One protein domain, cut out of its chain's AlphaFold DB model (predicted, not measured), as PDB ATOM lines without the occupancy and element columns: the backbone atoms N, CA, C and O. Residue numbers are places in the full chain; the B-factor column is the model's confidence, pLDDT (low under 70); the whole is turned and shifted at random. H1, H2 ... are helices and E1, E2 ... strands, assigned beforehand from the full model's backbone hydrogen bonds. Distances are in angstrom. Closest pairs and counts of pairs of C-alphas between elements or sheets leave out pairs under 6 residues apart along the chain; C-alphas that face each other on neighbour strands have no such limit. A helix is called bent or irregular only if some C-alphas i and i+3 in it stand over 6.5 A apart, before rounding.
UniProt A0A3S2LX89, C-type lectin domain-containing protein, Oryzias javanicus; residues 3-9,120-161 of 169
ATOM      1  N   GLN A   3     175.441  87.346  12.427       77.25
ATOM      2  CA  GLN A   3     176.020  87.416  13.760       77.25
ATOM      3  C   GLN A   3     175.475  86.303  14.635       77.25
ATOM      4  O   GLN A   3     174.277  86.040  14.671       77.25
ATOM      5  N   ILE A   4     176.391  85.683  15.369       71.12
ATOM      6  CA  ILE A   4     176.100  84.752  16.443       71.12
ATOM      7  C   ILE A   4     176.297  85.499  17.752       71.12
ATOM      8  O   ILE A   4     177.384  86.010  18.038       71.12
ATOM      9  N   LYS A   5     175.243  85.530  18.561       68.19
ATOM     10  CA  LYS A   5     175.312  85.891  19.975       68.19
ATOM     11  C   LYS A   5     175.261  84.597  20.765       68.19
ATOM     12  O   LYS A   5     174.216  83.966  20.827       68.19
ATOM     13  N   THR A   6     176.361  84.188  21.371       60.25
ATOM     14  CA  THR A   6     176.344  83.006  22.240       60.25
ATOM     15  C   THR A   6     175.825  83.391  23.624       60.25
ATOM     16  O   THR A   6     176.295  84.364  24.215       60.25
ATOM     17  N   ARG A   7     174.891  82.606  24.151       55.53
ATOM     18  CA  ARG A   7     174.444  82.567  25.547       55.53
ATOM     19  C   ARG A   7     175.020  81.342  26.267       55.53
ATOM     20  O   ARG A   7     174.345  80.717  27.069       55.53
ATOM     21  N   LYS A   8     176.271  80.959  26.013       49.41
ATOM     22  CA  LYS A   8     176.940  79.992  26.894       49.41
ATOM     23  C   LYS A   8     177.745  80.738  27.945       49.41
ATOM     24  O   LYS A   8     178.331  81.773  27.615       49.41
ATOM     25  N   THR A   9     177.688  80.229  29.179       50.06
ATOM     26  CA  THR A   9     178.335  80.711  30.410       50.06
ATOM     27  C   THR A   9     179.588  81.496  30.086       50.06
ATOM     28  O   THR A   9     180.651  80.980  29.757       50.06
ATOM     29  N   THR A 120     180.069  87.108  17.543       77.38
ATOM     30  CA  THR A 120     180.920  86.618  16.454       77.38
ATOM     31  C   THR A 120     180.203  86.858  15.137       77.38
ATOM     32  O   THR A 120     179.062  86.437  14.970       77.38
ATOM     33  N   THR A 121     180.846  87.542  14.192       79.88
ATOM     34  CA  THR A 121     180.280  87.723  12.848       79.88
ATOM     35  C   THR A 121     180.769  86.598  11.945       79.88
ATOM     36  O   THR A 121     181.967  86.481  11.704       79.88
ATOM     37  N   LEU A 122     179.845  85.799  11.422       81.81
ATOM     38  CA  LEU A 122     180.123  84.820  10.384       81.81
ATOM     39  C   LEU A 122     179.893  85.441   9.006       81.81
ATOM     40  O   LEU A 122     178.798  85.904   8.659       81.81
ATOM     41  N   LYS A 123     180.948  85.432   8.193       83.06
ATOM     42  CA  LYS A 123     180.864  85.770   6.774       83.06
ATOM     43  C   LYS A 123     180.593  84.491   5.997       83.06
ATOM     44  O   LYS A 123     181.497  83.692   5.797       83.06
ATOM     45  N   LEU A 124     179.345  84.308   5.583       81.38
ATOM     46  CA  LEU A 124     178.942  83.203   4.721       81.38
ATOM     47  C   LEU A 124     178.684  83.735   3.314       81.38
ATOM     48  O   LEU A 124     178.080  84.800   3.152       81.38
ATOM     49  N   LYS A 125     179.154  82.991   2.312       81.06
ATOM     50  CA  LYS A 125     178.831  83.206   0.904       81.06
ATOM     51  C   LYS A 125     177.866  82.101   0.493       81.06
ATOM     52  O   LYS A 125     178.205  80.928   0.608       81.06
ATOM     53  N   PHE A 126     176.680  82.487   0.049       77.44
ATOM     54  CA  PHE A 126     175.661  81.558  -0.425       77.44
ATOM     55  C   PHE A 126     175.700  81.533  -1.949       77.44
ATOM     56  O   PHE A 126     175.802  82.585  -2.578       77.44
ATOM     57  N   ILE A 127     175.653  80.336  -2.525       78.00
ATOM     58  CA  ILE A 127     175.474  80.116  -3.959       78.00
ATOM     59  C   ILE A 127     174.166  79.345  -4.068       78.00
ATOM     60  O   ILE A 127     174.077  78.217  -3.586       78.00
ATOM     61  N   THR A 128     173.129  79.996  -4.576       77.81
ATOM     62  CA  THR A 128     171.790  79.422  -4.677       77.81
ATOM     63  C   THR A 128     170.977  80.195  -5.701       77.81
ATOM     64  O   THR A 128     171.163  81.402  -5.844       77.81
ATOM     65  N   ASP A 129     170.058  79.493  -6.355       81.50
ATOM     66  CA  ASP A 129     169.074  80.077  -7.270       81.50
ATOM     67  C   ASP A 129     167.836  80.611  -6.524       81.50
ATOM     68  O   ASP A 129     166.933  81.185  -7.127       81.50
ATOM     69  N   ALA A 130     167.764  80.409  -5.204       81.00
ATOM     70  CA  ALA A 130     166.645  80.862  -4.388       81.00
ATOM     71  C   ALA A 130     166.676  82.382  -4.152       81.00
ATOM     72  O   ALA A 130     167.739  82.978  -3.959       81.00
ATOM     73  N   ASP A 131     165.492  83.000  -4.070       80.88
ATOM     74  CA  ASP A 131     165.360  84.403  -3.678       80.88
ATOM     75  C   ASP A 131     165.660  84.573  -2.185       80.88
ATOM     76  O   ASP A 131     164.848  84.284  -1.306       80.88
ATOM     77  N   LEU A 132     166.860  85.070  -1.900       78.31
ATOM     78  CA  LEU A 132     167.316  85.331  -0.542       78.31
ATOM     79  C   LEU A 132     166.658  86.567   0.096       78.31
ATOM     80  O   LEU A 132     166.923  86.858   1.259       78.31
ATOM     81  N   THR A 133     165.829  87.320  -0.627       81.12
ATOM     82  CA  THR A 133     165.041  88.416  -0.043       81.12
ATOM     83  C   THR A 133     163.716  87.933   0.550       81.12
ATOM     84  O   THR A 133     163.152  88.627   1.398       81.12
ATOM     85  N   ASP A 134     163.267  86.717   0.208       85.88
ATOM     86  CA  ASP A 134     162.074  86.104   0.793       85.88
ATOM     87  C   ASP A 134     162.298  85.809   2.295       85.88
ATOM     88  O   ASP A 134     163.193  85.030   2.663       85.88
ATOM     89  N   PRO A 135     161.473  86.379   3.198       86.56
ATOM     90  CA  PRO A 135     161.533  86.098   4.629       86.56
ATOM     91  C   PRO A 135     161.487  84.602   4.965       86.56
ATOM     92  O   PRO A 135     162.184  84.162   5.877       86.56
ATOM     93  N   LYS A 136     160.719  83.797   4.217       87.56
ATOM     94  CA  LYS A 136     160.586  82.351   4.450       87.56
ATOM     95  C   LYS A 136     161.892  81.614   4.171       87.56
ATOM     96  O   LYS A 136     162.283  80.741   4.949       87.56
ATOM     97  N   VAL A 137     162.581  81.985   3.090       87.00
ATOM     98  CA  VAL A 137     163.897  81.434   2.736       87.00
ATOM     99  C   VAL A 137     164.921  81.832   3.798       87.00
ATOM    100  O   VAL A 137     165.624  80.973   4.334       87.00
ATOM    101  N   ASN A 138     164.935  83.106   4.196       83.75
ATOM    102  CA  ASN A 138     165.840  83.616   5.227       83.75
ATOM    103  C   ASN A 138     165.671  82.930   6.584       83.75
ATOM    104  O   ASN A 138     166.666  82.549   7.207       83.75
ATOM    105  N   THR A 139     164.434  82.739   7.043       87.81
ATOM    106  CA  THR A 139     164.164  82.028   8.298       87.81
ATOM    107  C   THR A 139     164.616  80.573   8.215       87.81
ATOM    108  O   THR A 139     165.221  80.071   9.162       87.81
ATOM    109  N   LYS A 140     164.403  79.906   7.074       88.81
ATOM    110  CA  LYS A 140     164.820  78.512   6.885       88.81
ATOM    111  C   LYS A 140     166.342  78.350   6.907       88.81
ATOM    112  O   LYS A 140     166.841  77.403   7.513       88.81
ATOM    113  N   ILE A 141     167.083  79.301   6.333       86.75
ATOM    114  CA  ILE A 141     168.552  79.331   6.406       86.75
ATOM    115  C   ILE A 141     169.020  79.480   7.858       86.75
ATOM    116  O   ILE A 141     169.887  78.726   8.301       86.75
ATOM    117  N   LEU A 142     168.437  80.413   8.621       87.25
ATOM    118  CA  LEU A 142     168.780  80.594  10.038       87.25
ATOM    119  C   LEU A 142     168.518  79.325  10.859       87.25
ATOM    120  O   LEU A 142     169.346  78.970  11.693       87.25
ATOM    121  N   GLN A 143     167.409  78.627  10.597       89.06
ATOM    122  CA  GLN A 143     167.059  77.366  11.260       89.06
ATOM    123  C   GLN A 143     168.019  76.219  10.916       89.06
ATOM    124  O   GLN A 143     168.387  75.430  11.781       89.06
ATOM    125  N   GLN A 144     168.448  76.103   9.657       87.00
ATOM    126  CA  GLN A 144     169.414  75.071   9.271       87.00
ATOM    127  C   GLN A 144     170.796  75.343   9.869       87.00
ATOM    128  O   GLN A 144     171.440  74.435  10.393       87.00
ATOM    129  N   LEU A 145     171.240  76.601   9.831       85.75
ATOM    130  CA  LEU A 145     172.502  77.007  10.442       85.75
ATOM    131  C   LEU A 145     172.473  76.837  11.958       85.75
ATOM    132  O   LEU A 145     173.482  76.426  12.530       85.75
ATOM    133  N   SER A 146     171.338  77.103  12.609       84.19
ATOM    134  CA  SER A 146     171.214  76.837  14.037       84.19
ATOM    135  C   SER A 146     171.341  75.346  14.325       84.19
ATOM    136  O   SER A 146     172.204  74.974  15.110       84.19
ATOM    137  N   ALA A 147     170.610  74.483  13.617       85.12
ATOM    138  CA  ALA A 147     170.687  73.035  13.812       85.12
ATOM    139  C   ALA A 147     172.118  72.478  13.663       85.12
ATOM    140  O   ALA A 147     172.535  71.626  14.448       85.12
ATOM    141  N   LEU A 148     172.894  72.988  12.702       82.38
ATOM    142  CA  LEU A 148     174.297  72.598  12.520       82.38
ATOM    143  C   LEU A 148     175.188  73.017  13.699       82.38
ATOM    144  O   LEU A 148     176.083  72.271  14.092       82.38
ATOM    145  N   LEU A 149     174.946  74.198  14.267       78.31
ATOM    146  CA  LEU A 149     175.762  74.776  15.338       78.31
ATOM    147  C   LEU A 149     175.362  74.286  16.742       78.31
ATOM    148  O   LEU A 149     176.157  74.385  17.675       78.31
ATOM    149  N   THR A 150     174.166  73.713  16.920       73.00
ATOM    150  CA  THR A 150     173.686  73.183  18.216       73.00
ATOM    151  C   THR A 150     174.446  71.934  18.683       73.00
ATOM    152  O   THR A 150     174.368  71.565  19.857       73.00
ATOM    153  N   LYS A 151     175.247  71.314  17.805       65.75
ATOM    154  CA  LYS A 151     175.970  70.056  18.060       65.75
ATOM    155  C   LYS A 151     176.893  70.090  19.293       65.75
ATOM    156  O   LYS A 151     177.074  69.056  19.929       65.75
ATOM    157  N   ASP A 152     177.367  71.269  19.705       57.97
ATOM    158  CA  ASP A 152     178.321  71.432  20.817       57.97
ATOM    159  C   ASP A 152     177.693  71.884  22.160       57.97
ATOM    160  O   ASP A 152     178.390  72.306  23.092       57.97
ATOM    161  N   ARG A 153     176.363  71.773  22.317       56.75
ATOM    162  CA  ARG A 153     175.596  72.192  23.517       56.75
ATOM    163  C   ARG A 153     175.735  73.687  23.846       56.75
ATOM    164  O   ARG A 153     175.884  74.038  25.016       56.75
ATOM    165  N   TRP A 154     175.831  74.571  22.856       60.50
ATOM    166  CA  TRP A 154     175.905  76.023  23.082       60.50
ATOM    167  C   TRP A 154     174.517  76.626  22.903       60.50
ATOM    168  O   TRP A 154     173.862  76.337  21.909       60.50
ATOM    169  N   ASP A 155     174.076  77.459  23.849       66.12
ATOM    170  CA  ASP A 155     172.919  78.319  23.611       66.12
ATOM    171  C   ASP A 155     173.403  79.521  22.790       66.12
ATOM    172  O   ASP A 155     174.412  80.149  23.130       66.12
ATOM    173  N   PHE A 156     172.768  79.807  21.661       74.81
ATOM    174  CA  PHE A 156     173.141  80.917  20.791       74.81
ATOM    175  C   PHE A 156     171.939  81.442  20.015       74.81
ATOM    176  O   PHE A 156     171.034  80.700  19.650       74.81
ATOM    177  N   ASN A 157     171.973  82.739  19.719       77.31
ATOM    178  CA  ASN A 157     171.027  83.395  18.834       77.31
ATOM    179  C   ASN A 157     171.723  83.811  17.537       77.31
ATOM    180  O   ASN A 157     172.768  84.471  17.577       77.31
ATOM    181  N   LEU A 158     171.137  83.434  16.404       83.81
ATOM    182  CA  LEU A 158     171.590  83.803  15.065       83.81
ATOM    183  C   LEU A 158     170.724  84.935  14.523       83.81
ATOM    184  O   LEU A 158     169.502  84.829  14.490       83.81
ATOM    185  N   GLU A 159     171.364  86.001  14.055       83.69
ATOM    186  CA  GLU A 159     170.681  87.155  13.471       83.69
ATOM    187  C   GLU A 159     171.418  87.632  12.210       83.69
ATOM    188  O   GLU A 159     172.651  87.619  12.142       83.69
ATOM    189  N   TRP A 160     170.670  88.085  11.201       81.94
ATOM    190  CA  TRP A 160     171.245  88.764  10.038       81.94
ATOM    191  C   TRP A 160     171.690  90.175  10.422       81.94
ATOM    192  O   TRP A 160     170.898  90.959  10.934       81.94
ATOM    193  N   THR A 161     172.942  90.529  10.130       79.00
ATOM    194  CA  THR A 161     173.406  91.926  10.237       79.00
ATOM    195  C   THR A 161     173.234  92.705   8.951       79.00
ATOM    196  O   THR A 161     173.101  93.922   8.969       79.00
TER     197      THR A 161
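What this domain is: This is residues 3 to 9 and 120 to 161 of the 169 residues of the protein "C-type lectin domain-containing protein" of Oryzias javanicus (UniProt A0A3S2LX89). A small three-stranded sheet has one long helix, H1, packed over one face at its E3 edge, with the other face bare. A long loop swings out from the end of E2 to the start of H1, and its residues 124 to 131 stick out free of the rest. The printed part has 49 residues, with three named strands and one named helix in the order E1, E2, H1, E3; the sheet runs E2, E1, E3, antiparallel throughout, and the class is mixed, helices and strands. The whole is only just loose, close to compact, with a radius of gyration of the C-alphas of 11.8 A, and its outline is a rod spanning 38 by 18 by 17 A.

Where its parts are: Strand E1, residues 3 to 6, begins at C-alpha 3, (176.020, 87.416, 13.760). Past the cut comes strand E2, residues 120 to 122. Residues 123 to 134 hold no named element. Helix H1, residues 135 to 152, begins at C-alpha 135, (161.533, 86.098, 4.629), and measures 27.5 A from first to last C-alpha. H1 is irregular, but only just: C-alphas 149 and 152 are 6.9 A apart. Strand E3, residues 156 to 160, is 13.4 A long and ends at C-alpha 160, (171.245, 88.764, 10.038).

How they stand to each other: E1 is the inner strand of the sheet, and E2 and E3 are its edge strands. E1 and E3 are antiparallel at 166 degrees between their directions; N 3 and O 159 are within hydrogen-bond range at 2.8 A, and N 5 and O 157 at 2.9 A. E2 and E1 are antiparallel at 140 degrees, with N 4 and O 120 within hydrogen-bond range at 2.8 A. H1 is on the sheet and over E3, at a height over the sheet of 8.8 A. The closest C-alphas of H1 and E3 are those of Leu 142 and Leu 158, 6.6 A apart. On the local plane H1 stands at 30.0 degrees to E3, only just slantwise to the strands. E2, H1 and E3 form a split strand-helix-strand unit, two strands running the same way with a helix between them in the chain and E1 between them in the sheet; its crossover is right-handed. In H1, 12 of 14 O i to N i+4 pairs are within hydrogen-bond range.

The domain as a whole: The two C-alphas farthest apart, those of Thr 9 and Asp 129, are 38.8 A apart. Residues 10 to 119 are not printed, and C-alphas 9 and 120 are 15.4 A apart across this cut. The link from E2 to H1, 12 residues, is long; the link from H1 to E3, 3 residues, is tight. The mean pLDDT of the printed part is 77.3, and residues 5 to 9 and 151 to 155 are under 70.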